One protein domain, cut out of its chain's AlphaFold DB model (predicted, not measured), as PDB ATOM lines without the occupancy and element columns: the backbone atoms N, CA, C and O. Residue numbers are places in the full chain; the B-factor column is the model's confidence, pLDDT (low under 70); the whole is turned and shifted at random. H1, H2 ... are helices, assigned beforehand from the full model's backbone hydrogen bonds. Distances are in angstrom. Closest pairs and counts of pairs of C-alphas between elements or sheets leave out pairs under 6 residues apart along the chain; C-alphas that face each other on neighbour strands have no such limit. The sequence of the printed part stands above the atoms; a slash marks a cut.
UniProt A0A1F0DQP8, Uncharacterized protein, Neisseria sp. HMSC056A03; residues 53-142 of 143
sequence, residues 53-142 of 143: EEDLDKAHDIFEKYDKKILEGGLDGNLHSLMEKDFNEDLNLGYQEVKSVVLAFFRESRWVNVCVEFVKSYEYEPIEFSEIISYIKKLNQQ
ATOM      1  N   GLU A  53     161.762 152.016 138.155       95.94
ATOM      2  CA  GLU A  53     161.558 151.437 139.491       95.94
ATOM      3  C   GLU A  53     162.120 150.010 139.574       95.94
ATOM      4  O   GLU A  53     162.835 149.693 140.515       95.94
ATOM      5  N   GLU A  54     161.908 149.195 138.534       98.00
ATOM      6  CA  GLU A  54     162.423 147.822 138.466       98.00
ATOM      7  C   GLU A  54     163.959 147.775 138.462       98.00
ATOM      8  O   GLU A  54     164.562 146.870 139.034       98.00
ATOM      9  N   ASP A  55     164.615 148.752 137.832       98.25
ATOM     10  CA  ASP A  55     166.079 148.821 137.807       98.25
ATOM     11  C   ASP A  55     166.646 149.190 139.186       98.25
ATOM     12  O   ASP A  55     167.649 148.624 139.628       98.25
ATOM     13  N   LEU A  56     165.972 150.094 139.903       97.88
ATOM     14  CA  LEU A  56     166.320 150.404 141.287       97.88
ATOM     15  C   LEU A  56     166.076 149.197 142.209       97.88
ATOM     16  O   LEU A  56     166.917 148.912 143.064       97.88
ATOM     17  N   ASP A  57     164.977 148.467 142.014       98.19
ATOM     18  CA  ASP A  57     164.682 147.240 142.758       98.19
ATOM     19  C   ASP A  57     165.770 146.180 142.532       98.19
ATOM     20  O   ASP A  57     166.288 145.632 143.503       98.19
ATOM     21  N   LYS A  58     166.236 145.975 141.291       98.44
ATOM     22  CA  LYS A  58     167.380 145.088 140.998       98.44
ATOM     23  C   LYS A  58     168.642 145.506 141.743       98.44
ATOM     24  O   LYS A  58     169.347 144.658 142.291       98.44
ATOM     25  N   ALA A  59     168.934 146.807 141.806       98.19
ATOM     26  CA  ALA A  59     170.062 147.289 142.596       98.19
ATOM     27  C   ALA A  59     169.890 146.904 144.077       98.19
ATOM     28  O   ALA A  59     170.821 146.365 144.676       98.19
ATOM     29  N   HIS A  60     168.702 147.113 144.659       98.31
ATOM     30  CA  HIS A  60     168.393 146.685 146.027       98.31
ATOM     31  C   HIS A  60     168.529 145.170 146.228       98.31
ATOM     32  O   HIS A  60     169.131 144.764 147.223       98.31
ATOM     33  N   ASP A  61     168.044 144.357 145.293       98.56
ATOM     34  CA  ASP A  61     168.122 142.895 145.342       98.56
ATOM     35  C   ASP A  61     169.577 142.405 145.372       98.56
ATOM     36  O   ASP A  61     169.916 141.495 146.135       98.56
ATOM     37  N   ILE A  62     170.469 143.039 144.599       98.44
ATOM     38  CA  ILE A  62     171.909 142.745 144.627       98.44
ATOM     39  C   ILE A  62     172.475 143.031 146.022       98.44
ATOM     40  O   ILE A  62     173.156 142.180 146.599       98.44
ATOM     41  N   PHE A  63     172.178 144.195 146.608       98.50
ATOM     42  CA  PHE A  63     172.627 144.498 147.970       98.50
ATOM     43  C   PHE A  63     172.051 143.517 149.003       98.50
ATOM     44  O   PHE A  63     172.798 143.015 149.842       98.50
ATOM     45  N   GLU A  64     170.760 143.193 148.930       98.31
ATOM     46  CA  GLU A  64     170.106 142.254 149.848       98.31
ATOM     47  C   GLU A  64     170.714 140.844 149.748       98.31
ATOM     48  O   GLU A  64     170.963 140.187 150.765       98.31
ATOM     49  N   LYS A  65     171.003 140.380 148.527       97.19
ATOM     50  CA  LYS A  65     171.682 139.103 148.263       97.19
ATOM     51  C   LYS A  65     173.011 139.019 149.010       97.19
ATOM     52  O   LYS A  65     173.303 137.981 149.610       97.19
ATOM     53  N   TYR A  66     173.819 140.077 148.978       97.38
ATOM     54  CA  TYR A  66     175.118 140.075 149.651       97.38
ATOM     55  C   TYR A  66     175.025 140.321 151.152       97.38
ATOM     56  O   TYR A  66     175.798 139.709 151.884       97.38
ATOM     57  N   ASP A  67     174.056 141.103 151.626       96.75
ATOM     58  CA  ASP A  67     173.791 141.247 153.061       96.75
ATOM     59  C   ASP A  67     173.505 139.882 153.704       96.75
ATOM     60  O   ASP A  67     174.157 139.493 154.676       96.75
ATOM     61  N   LYS A  68     172.635 139.077 153.077       95.75
ATOM     62  CA  LYS A  68     172.348 137.698 153.510       95.75
ATOM     63  C   LYS A  68     173.604 136.826 153.526       95.75
ATOM     64  O   LYS A  68     173.894 136.189 154.536       95.75
ATOM     65  N   LYS A  69     174.397 136.840 152.447       94.62
ATOM     66  CA  LYS A  69     175.642 136.052 152.364       94.62
ATOM     67  C   LYS A  69     176.664 136.435 153.435       94.62
ATOM     68  O   LYS A  69     177.335 135.550 153.965       94.62
ATOM     69  N   ILE A  70     176.790 137.726 153.745       93.94
ATOM     70  CA  ILE A  70     177.674 138.223 154.806       93.94
ATOM     71  C   ILE A  70     177.201 137.695 156.165       93.94
ATOM     72  O   ILE A  70     178.005 137.151 156.921       93.94
ATOM     73  N   LEU A  71     175.900 137.800 156.461       92.25
ATOM     74  CA  LEU A  71     175.318 137.348 157.731       92.25
ATOM     75  C   LEU A  71     175.429 135.833 157.937       92.25
ATOM     76  O   LEU A  71     175.649 135.373 159.057       92.25
ATOM     77  N   GLU A  72     175.301 135.058 156.865       92.88
ATOM     78  CA  GLU A  72     175.399 133.596 156.894       92.88
ATOM     79  C   GLU A  72     176.854 133.087 156.897       92.88
ATOM     80  O   GLU A  72     177.086 131.890 157.064       92.88
ATOM     81  N   GLY A  73     177.844 133.973 156.719       84.88
ATOM     82  CA  GLY A  73     179.255 133.597 156.582       84.88
ATOM     83  C   GLY A  73     179.570 132.858 155.275       84.88
ATOM     84  O   GLY A  73     180.584 132.169 155.184       84.88
ATOM     85  N   GLY A  74     178.699 132.979 154.270       79.88
ATOM     86  CA  GLY A  74     178.760 132.272 152.987       79.88
ATOM     87  C   GLY A  74     179.423 133.067 151.862       79.88
ATOM     88  O   GLY A  74     179.139 132.823 150.687       79.88
ATOM     89  N   LEU A  75     180.250 134.062 152.193       82.44
ATOM     90  CA  LEU A  75     180.946 134.864 151.195       82.44
ATOM     91  C   LEU A  75     182.172 134.100 150.663       82.44
ATOM     92  O   LEU A  75     183.199 134.024 151.332       82.44
ATOM     93  N   ASP A  76     182.057 133.533 149.462       73.31
ATOM     94  CA  ASP A  76     183.169 132.896 148.748       73.31
ATOM     95  C   ASP A  76     183.690 133.832 147.648       73.31
ATOM     96  O   ASP A  76     183.032 134.030 146.623       73.31
ATOM     97  N   GLY A  77     184.851 134.448 147.889       80.50
ATOM     98  CA  GLY A  77     185.517 135.373 146.968       80.50
ATOM     99  C   GLY A  77     185.433 136.854 147.355       80.50
ATOM    100  O   GLY A  77     184.906 137.235 148.400       80.50
ATOM    101  N   ASN A  78     185.988 137.706 146.488       89.62
ATOM    102  CA  ASN A  78     186.042 139.150 146.698       89.62
ATOM    103  C   ASN A  78     184.687 139.792 146.375       89.62
ATOM    104  O   ASN A  78     184.261 139.805 145.219       89.62
ATOM    105  N   LEU A  79     184.025 140.351 147.393       94.88
ATOM    106  CA  LEU A  79     182.694 140.951 147.264       94.88
ATOM    107  C   LEU A  79     182.622 142.016 146.163       94.88
ATOM    108  O   LEU A  79     181.644 142.034 145.422       94.88
ATOM    109  N   HIS A  80     183.654 142.854 146.007       95.38
ATOM    110  CA  HIS A  80     183.646 143.888 144.973       95.38
ATOM    111  C   HIS A  80     183.513 143.296 143.567       95.38
ATOM    112  O   HIS A  80     182.630 143.698 142.816       95.38
ATOM    113  N   SER A  81     184.294 142.260 143.246       95.38
ATOM    114  CA  SER A  81     184.234 141.601 141.938       95.38
ATOM    115  C   SER A  81     182.899 140.884 141.713       95.38
ATOM    116  O   SER A  81     182.394 140.843 140.594       95.38
ATOM    117  N   LEU A  82     182.326 140.306 142.773       96.00
ATOM    118  CA  LEU A  82     181.039 139.610 142.710       96.00
ATOM    119  C   LEU A  82     179.876 140.580 142.471       96.00
ATOM    120  O   LEU A  82     179.036 140.328 141.611       96.00
ATOM    121  N   MET A  83     179.848 141.704 143.192       97.19
ATOM    122  CA  MET A  83     178.847 142.750 142.990       97.19
ATOM    123  C   MET A  83     178.996 143.406 141.619       97.19
ATOM    124  O   MET A  83     177.994 143.573 140.938       97.19
ATOM    125  N   GLU A  84     180.217 143.723 141.175       96.88
ATOM    126  CA  GLU A  84     180.450 144.273 139.832       96.88
ATOM    127  C   GLU A  84     179.905 143.359 138.733       96.88
ATOM    128  O   GLU A  84     179.287 143.838 137.784       96.88
ATOM    129  N   LYS A  85     180.084 142.042 138.883       97.19
ATOM    130  CA  LYS A  85     179.523 141.058 137.959       97.19
ATOM    131  C   LYS A  85     177.992 141.083 137.956       97.19
ATOM    132  O   LYS A  85     177.411 141.179 136.883       97.19
ATOM    133  N   ASP A  86     177.351 141.005 139.122       97.88
ATOM    134  CA  ASP A  86     175.884 141.000 139.205       97.88
ATOM    135  C   ASP A  86     175.286 142.312 138.661       97.88
ATOM    136  O   ASP A  86     174.338 142.293 137.883       97.88
ATOM    137  N   PHE A  87     175.889 143.461 138.985       98.31
ATOM    138  CA  PHE A  87     175.481 144.755 138.432       98.31
ATOM    139  C   PHE A  87     175.673 144.842 136.914       98.31
ATOM    140  O   PHE A  87     174.891 145.501 136.227       98.31
ATOM    141  N   ASN A  88     176.704 144.194 136.372       98.06
ATOM    142  CA  ASN A  88     176.886 144.111 134.931       98.06
ATOM    143  C   ASN A  88     175.815 143.234 134.271       98.06
ATOM    144  O   ASN A  88     175.260 143.626 133.248       98.06
ATOM    145  N   GLU A  89     175.503 142.081 134.864       98.12
ATOM    146  CA  GLU A  89     174.517 141.134 134.335       98.12
ATOM    147  C   GLU A  89     173.087 141.699 134.378       98.12
ATOM    148  O   GLU A  89     172.366 141.588 133.384       98.12
ATOM    149  N   ASP A  90     172.701 142.355 135.477       97.69
ATOM    150  CA  ASP A  90     171.316 142.792 135.698       97.69
ATOM    151  C   ASP A  90     171.035 144.220 135.207       97.69
ATOM    152  O   ASP A  90     169.910 144.526 134.804       97.69
ATOM    153  N   LEU A  91     172.041 145.101 135.244       97.25
ATOM    154  CA  LEU A  91     171.884 146.544 135.004       97.25
ATOM    155  C   LEU A  91     172.868 147.108 133.965       97.25
ATOM    156  O   LEU A  91     172.849 148.310 133.697       97.25
ATOM    157  N   ASN A  92     173.712 146.265 133.358       97.25
ATOM    158  CA  ASN A  92     174.726 146.664 132.374       97.25
ATOM    159  C   ASN A  92     175.659 147.785 132.881       97.25
ATOM    160  O   ASN A  92     176.081 148.662 132.126       97.25
ATOM    161  N   LEU A  93     175.986 147.757 134.175       97.19
ATOM    162  CA  LEU A  93     176.911 148.704 134.790       97.19
ATOM    163  C   LEU A  93     178.349 148.182 134.744       97.19
ATOM    164  O   LEU A  93     178.594 146.977 134.844       97.19
ATOM    165  N   GLY A  94     179.308 149.092 134.600       94.69
ATOM    166  CA  GLY A  94     180.728 148.812 134.757       94.69
ATOM    167  C   GLY A  94     181.252 149.249 136.124       94.69
ATOM    168  O   GLY A  94     180.518 149.720 136.992       94.69
ATOM    169  N   TYR A  95     182.567 149.126 136.307       91.44
ATOM    170  CA  TYR A  95     183.251 149.485 137.554       91.44
ATOM    171  C   TYR A  95     182.931 150.910 138.044       91.44
ATOM    172  O   TYR A  95     182.671 151.128 139.228       91.44
ATOM    173  N   GLN A  96     182.959 151.900 137.140       93.81
ATOM    174  CA  GLN A  96     182.761 153.303 137.522       93.81
ATOM    175  C   GLN A  96     181.318 153.565 137.957       93.81
ATOM    176  O   GLN A  96     181.094 154.290 138.925       93.81
ATOM    177  N   GLU A  97     180.350 152.946 137.286       95.94
ATOM    178  CA  GLU A  97     178.937 153.055 137.620       95.94
ATOM    179  C   GLU A  97     178.626 152.347 138.945       95.94
ATOM    180  O   GLU A  97     178.000 152.942 139.821       95.94
ATOM    181  N   VAL A  98     179.143 151.130 139.152       97.19
ATOM    182  CA  VAL A  98     178.979 150.373 140.408       97.19
ATOM    183  C   VAL A  98     179.527 151.150 141.599       97.19
ATOM    184  O   VAL A  98     178.892 151.223 142.650       97.19
ATOM    185  N   LYS A  99     180.675 151.808 141.436       95.25
ATOM    186  CA  LYS A  99     181.218 152.710 142.452       95.25
ATOM    187  C   LYS A  99     180.237 153.833 142.806       95.25
ATOM    188  O   LYS A  99     180.037 154.102 143.993       95.25
ATOM    189  N   SER A 100     179.649 154.497 141.811       95.31
ATOM    190  CA  SER A 100     178.661 155.557 142.043       95.31
ATOM    191  C   SER A 100     177.446 155.019 142.802       95.31
ATOM    192  O   SER A 100     177.001 155.660 143.754       95.31
ATOM    193  N   VAL A 101     176.984 153.808 142.466       97.44
ATOM    194  CA  VAL A 101     175.929 153.089 143.201       97.44
ATOM    195  C   VAL A 101     176.318 152.863 144.662       97.44
ATOM    196  O   VAL A 101     175.608 153.309 145.561       97.44
ATOM    197  N   VAL A 102     177.467 152.241 144.931       97.94
ATOM    198  CA  VAL A 102     177.911 151.946 146.304       97.94
ATOM    199  C   VAL A 102     178.036 153.216 147.150       97.94
ATOM    200  O   VAL A 102     177.598 153.226 148.303       97.94
ATOM    201  N   LEU A 103     178.582 154.300 146.587       96.25
ATOM    202  CA  LEU A 103     178.693 155.588 147.277       96.25
ATOM    203  C   LEU A 103     177.322 156.216 147.552       96.25
ATOM    204  O   LEU A 103     177.086 156.706 148.653       96.25
ATOM    205  N   ALA A 104     176.406 156.202 146.583       95.75
ATOM    206  CA  ALA A 104     175.075 156.768 146.769       95.75
ATOM    207  C   ALA A 104     174.297 156.060 147.880       95.75
ATOM    208  O   ALA A 104     173.766 156.710 148.782       95.75
ATOM    209  N   PHE A 105     174.291 154.728 147.854       97.38
ATOM    210  CA  PHE A 105     173.619 153.923 148.869       97.38
ATOM    211  C   PHE A 105     174.234 154.134 150.254       97.38
ATOM    212  O   PHE A 105     173.503 154.346 151.225       97.38
ATOM    213  N   PHE A 106     175.565 154.188 150.346       97.06
ATOM    214  CA  PHE A 106     176.247 154.490 151.601       97.06
ATOM    215  C   PHE A 106     175.871 155.875 152.154       97.06
ATOM    216  O   PHE A 106     175.562 156.001 153.341       97.06
ATOM    217  N   ARG A 107     175.841 156.910 151.303       94.44
ATOM    218  CA  ARG A 107     175.477 158.288 151.690       94.44
ATOM    219  C   ARG A 107     174.043 158.406 152.193       94.44
ATOM    220  O   ARG A 107     173.788 159.191 153.102       94.44
ATOM    221  N   GLU A 108     173.130 157.593 151.671       93.88
ATOM    222  CA  GLU A 108     171.756 157.493 152.178       93.88
ATOM    223  C   GLU A 108     171.599 156.534 153.367       93.88
ATOM    224  O   GLU A 108     170.480 156.251 153.798       93.88
ATOM    225  N   SER A 109     172.702 156.038 153.935       95.00
ATOM    226  CA  SER A 109     172.689 155.063 155.035       95.00
ATOM    227  C   SER A 109     171.911 153.782 154.698       95.00
ATOM    228  O   SER A 109     171.319 153.147 155.574       95.00
ATOM    229  N   ARG A 110     171.910 153.381 153.423       96.38
ATOM    230  CA  ARG A 110     171.334 152.124 152.933       96.38
ATOM    231  C   ARG A 110     172.437 151.086 152.779       96.38
ATOM    232  O   ARG A 110     173.534 151.409 152.342       96.38
ATOM    233  N   TRP A 111     172.139 149.845 153.168       97.56
ATOM    234  CA  TRP A 111     173.045 148.693 153.028       97.56
ATOM    235  C   TRP A 111     174.473 148.941 153.536       97.56
ATOM    236  O   TRP A 111     175.442 148.444 152.971       97.56
ATOM    237  N   VAL A 112     174.610 149.708 154.626       97.12
ATOM    238  CA  VAL A 112     175.909 150.183 155.133       97.12
ATOM    239  C   VAL A 112     176.893 149.037 155.370       97.12
ATOM    240  O   VAL A 112     178.067 149.173 155.035       97.12
ATOM    241  N   ASN A 113     176.421 147.901 155.898       95.69
ATOM    242  CA  ASN A 113     177.255 146.712 156.082       95.69
ATOM    243  C   ASN A 113     177.818 146.200 154.754       95.69
ATOM    244  O   ASN A 113     179.022 145.996 154.647       95.69
ATOM    245  N   VAL A 114     176.974 146.058 153.732       97.81
ATOM    246  CA  VAL A 114     177.397 145.610 152.400       97.81
ATOM    247  C   VAL A 114     178.369 146.607 151.776       97.81
ATOM    248  O   VAL A 114     179.409 146.194 151.281       97.81
ATOM    249  N   CYS A 115     178.102 147.916 151.860       98.06
ATOM    250  CA  CYS A 115     179.019 148.953 151.375       98.06
ATOM    251  C   CYS A 115     180.395 148.876 152.062       98.06
ATOM    252  O   CYS A 115     181.429 149.032 151.414       98.06
ATOM    253  N   VAL A 116     180.427 148.627 153.373       96.38
ATOM    254  CA  VAL A 116     181.675 148.459 154.128       96.38
ATOM    255  C   VAL A 116     182.417 147.198 153.703       96.38
ATOM    256  O   VAL A 116     183.612 147.271 153.423       96.38
ATOM    257  N   GLU A 117     181.736 146.055 153.650       95.88
ATOM    258  CA  GLU A 117     182.361 144.790 153.257       95.88
ATOM    259  C   GLU A 117     182.816 144.818 151.792       95.88
ATOM    260  O   GLU A 117     183.876 144.284 151.464       95.88
ATOM    261  N   PHE A 118     182.089 145.523 150.918       96.81
ATOM    262  CA  PHE A 118     182.491 145.766 149.535       96.81
ATOM    263  C   PHE A 118     183.864 146.443 149.498       96.81
ATOM    264  O   PHE A 118     184.789 145.930 148.872       96.81
ATOM    265  N   VAL A 119     184.039 147.536 150.248       96.50
ATOM    266  CA  VAL A 119     185.310 148.275 150.312       96.50
ATOM    267  C   VAL A 119     186.417 147.469 150.997       96.50
ATOM    268  O   VAL A 119     187.563 147.518 150.558       96.50
ATOM    269  N   LYS A 120     186.103 146.691 152.039       93.94
ATOM    270  CA  LYS A 120     187.084 145.812 152.702       93.94
ATOM    271  C   LYS A 120     187.574 144.669 151.814       93.94
ATOM    272  O   LYS A 120     188.645 144.135 152.075       93.94
ATOM    273  N   SER A 121     186.802 144.281 150.801       94.38
ATOM    274  CA  SER A 121     187.167 143.185 149.900       94.38
ATOM    275  C   SER A 121     188.239 143.551 148.865       94.38
ATOM    276  O   SER A 121     188.662 142.683 148.104       94.38
ATOM    277  N   TYR A 122     188.657 144.818 148.792       93.44
ATOM    278  CA  TYR A 122     189.800 145.222 147.975       93.44
ATOM    279  C   TYR A 122     191.112 144.840 148.669       93.44
ATOM    280  O   TYR A 122     191.264 144.976 149.880       93.44
ATOM    281  N   GLU A 123     192.107 144.433 147.882       90.19
ATOM    282  CA  GLU A 123     193.461 144.140 148.384       90.19
ATOM    283  C   GLU A 123     194.263 145.411 148.748       90.19
ATOM    284  O   GLU A 123     195.369 145.332 149.281       90.19
ATOM    285  N   TYR A 124     193.716 146.593 148.455       91.00
ATOM    286  CA  TYR A 124     194.298 147.910 148.717       91.00
ATOM    287  C   TYR A 124     193.236 148.860 149.291       91.00
ATOM    288  O   TYR A 124     192.060 148.519 149.307       91.00
ATOM    289  N   GLU A 125     193.622 150.054 149.765       91.19
ATOM    290  CA  GLU A 125     192.662 151.109 150.139       91.19
ATOM    291  C   GLU A 125     192.233 151.904 148.885       91.19
ATOM    292  O   GLU A 125     193.015 152.736 148.407       91.19
ATOM    293  N   PRO A 126     191.023 151.693 148.330       91.38
ATOM    294  CA  PRO A 126     190.560 152.423 147.152       91.38
ATOM    295  C   PRO A 126     190.181 153.869 147.508       91.38
ATOM    296  O   PRO A 126     189.198 154.127 148.206       91.38
ATOM    297  N   ILE A 127     190.972 154.838 147.033       92.06
ATOM    298  CA  ILE A 127     190.856 156.262 147.399       92.06
ATOM    299  C   ILE A 127     189.483 156.863 147.067       92.06
ATOM    300  O   ILE A 127     189.003 157.773 147.748       92.06
ATOM    301  N   GLU A 128     188.824 156.331 146.045       92.38
ATOM    302  CA  GLU A 128     187.465 156.686 145.660       92.38
ATOM    303  C   GLU A 128     186.421 156.462 146.758       92.38
ATOM    304  O   GLU A 128     185.429 157.186 146.798       92.38
ATOM    305  N   PHE A 129     186.655 155.512 147.662       96.62
ATOM    306  CA  PHE A 129     185.773 155.186 148.777       96.62
ATOM    307  C   PHE A 129     186.265 155.811 150.088       96.62
ATOM    308  O   PHE A 129     185.998 155.296 151.173       96.62
ATOM    309  N   SER A 130     186.984 156.938 150.013       95.44
ATOM    310  CA  SER A 130     187.567 157.631 151.174       95.44
ATOM    311  C   SER A 130     186.573 157.903 152.313       95.44
ATOM    312  O   SER A 130     186.957 157.839 153.485       95.44
ATOM    313  N   GLU A 131     185.298 158.157 152.007       95.25
ATOM    314  CA  GLU A 131     184.241 158.335 153.010       95.25
ATOM    315  C   GLU A 131     183.917 157.039 153.771       95.25
ATOM    316  O   GLU A 131     183.836 157.057 155.002       95.25
ATOM    317  N   ILE A 132     183.842 155.906 153.067       97.56
ATOM    318  CA  ILE A 132     183.616 154.580 153.656       97.56
ATOM    319  C   ILE A 132     184.862 154.137 154.428       97.56
ATOM    320  O   ILE A 132     184.760 153.682 155.564       97.56
ATOM    321  N   ILE A 133     186.060 154.350 153.876       97.25
ATOM    322  CA  ILE A 133     187.335 154.065 154.554       97.25
ATOM    323  C   ILE A 133     187.437 154.852 155.867       97.25
ATOM    324  O   ILE A 133     187.810 154.303 156.905       97.25
ATOM    325  N   SER A 134     187.073 156.135 155.848       96.31
ATOM    326  CA  SER A 134     187.056 156.973 157.050       96.31
ATOM    327  C   SER A 134     186.042 156.474 158.079       96.31
ATOM    328  O   SER A 134     186.319 156.506 159.278       96.31
ATOM    329  N   TYR A 135     184.881 155.996 157.627       96.50
ATOM    330  CA  TYR A 135     183.878 155.365 158.480       96.50
ATOM    331  C   TYR A 135     184.405 154.075 159.129       96.50
ATOM    332  O   TYR A 135     184.353 153.949 160.350       96.50
ATOM    333  N   ILE A 136     185.025 153.179 158.355       95.50
ATOM    334  CA  ILE A 136     185.649 151.940 158.855       95.50
ATOM    335  C   ILE A 136     186.716 152.250 159.914       95.50
ATOM    336  O   ILE A 136     186.724 151.648 160.988       95.50
ATOM    337  N   LYS A 137     187.593 153.226 159.651       94.56
ATOM    338  CA  LYS A 137     188.645 153.640 160.597       94.56
ATOM    339  C   LYS A 137     188.060 154.139 161.921       94.56
ATOM    340  O   LYS A 137     188.614 153.831 162.972       94.56
ATOM    341  N   LYS A 138     186.939 154.868 161.886       94.62
ATOM    342  CA  LYS A 138     186.234 155.323 163.097       94.62
ATOM    343  C   LYS A 138     185.607 154.166 163.873       94.62
ATOM    344  O   LYS A 138     185.718 154.159 165.093       94.62
ATOM    345  N   LEU A 139     184.996 153.196 163.189       90.94
ATOM    346  CA  LEU A 139     184.433 152.006 163.837       90.94
ATOM    347  C   LEU A 139     185.508 151.211 164.589       90.94
ATOM    348  O   LEU A 139     185.316 150.859 165.747       90.94
ATOM    349  N   ASN A 140     186.671 151.006 163.969       87.94
ATOM    350  CA  ASN A 140     187.772 150.248 164.573       87.94
ATOM    351  C   ASN A 140     188.432 150.955 165.770       87.94
ATOM    352  O   ASN A 140     189.120 150.310 166.546       87.94
ATOM    353  N   GLN A 141     188.264 152.273 165.916       85.50
ATOM    354  CA  GLN A 141     188.742 153.020 167.090       85.50
ATOM    355  C   GLN A 141     187.776 152.928 168.282       85.50
ATOM    356  O   GLN A 141     188.129 153.344 169.383       85.50
ATOM    357  N   GLN A 142     186.552 152.447 168.050       67.44
ATOM    358  CA  GLN A 142     185.494 152.316 169.054       67.44
ATOM    359  C   GLN A 142     185.309 150.870 169.548       67.44
ATOM    360  O   GLN A 142     184.568 150.669 170.510       67.44
TER     361      GLN A 142
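This is residues 53 to 142 of the 143 residues of an uncharacterized protein of Neisseria sp. HMSC056A03 (UniProt A0A1F0DQP8). The short helix H4 sits in the middle, with H1, H2, H3 and H5 packed round it; H1 and H2 form one helical hairpin, and H3 folds back into H4 as a second. H5 packs on H4 at one end of the longest axis, and residues 137 to 142 stick out. The printed part, 90 residues with five named helices, H1 to H5, is all helix and compact, with a radius of gyration of the C-alphas of 12.6 A and spans of 39, 27 and 23 A.

H1, residues 53 to 71, touches H2, residues 79 to 91, at a shallow tilt of 25 degrees, opposite ways; the closest C-alphas, of Asp 55 and Leu 91, are 6.8 A apart. H4, residues 112 to 120, is the hub. H3, residues 95 to 107, touches it with residues 102 to 106 alone; the closest C-alphas, of Phe 106 and Val 112, are 5.6 A apart. H5, residues 127 to 140, touches H4, the closest C-alphas being those of Val 116 and Ile 132, 6.4 A. Every O i to N i+4 pair is within hydrogen-bond range in H1 to H4, 8 of 10 in H5.

H1, 26.8 A long, begins at C-alpha 53 (161.558, 151.437, 139.491). H5, 18.5 A, ends at C-alpha 140 (187.772, 150.248, 164.573).

The printed part has no cut and no long link. Residue 142 alone has pLDDT under 70.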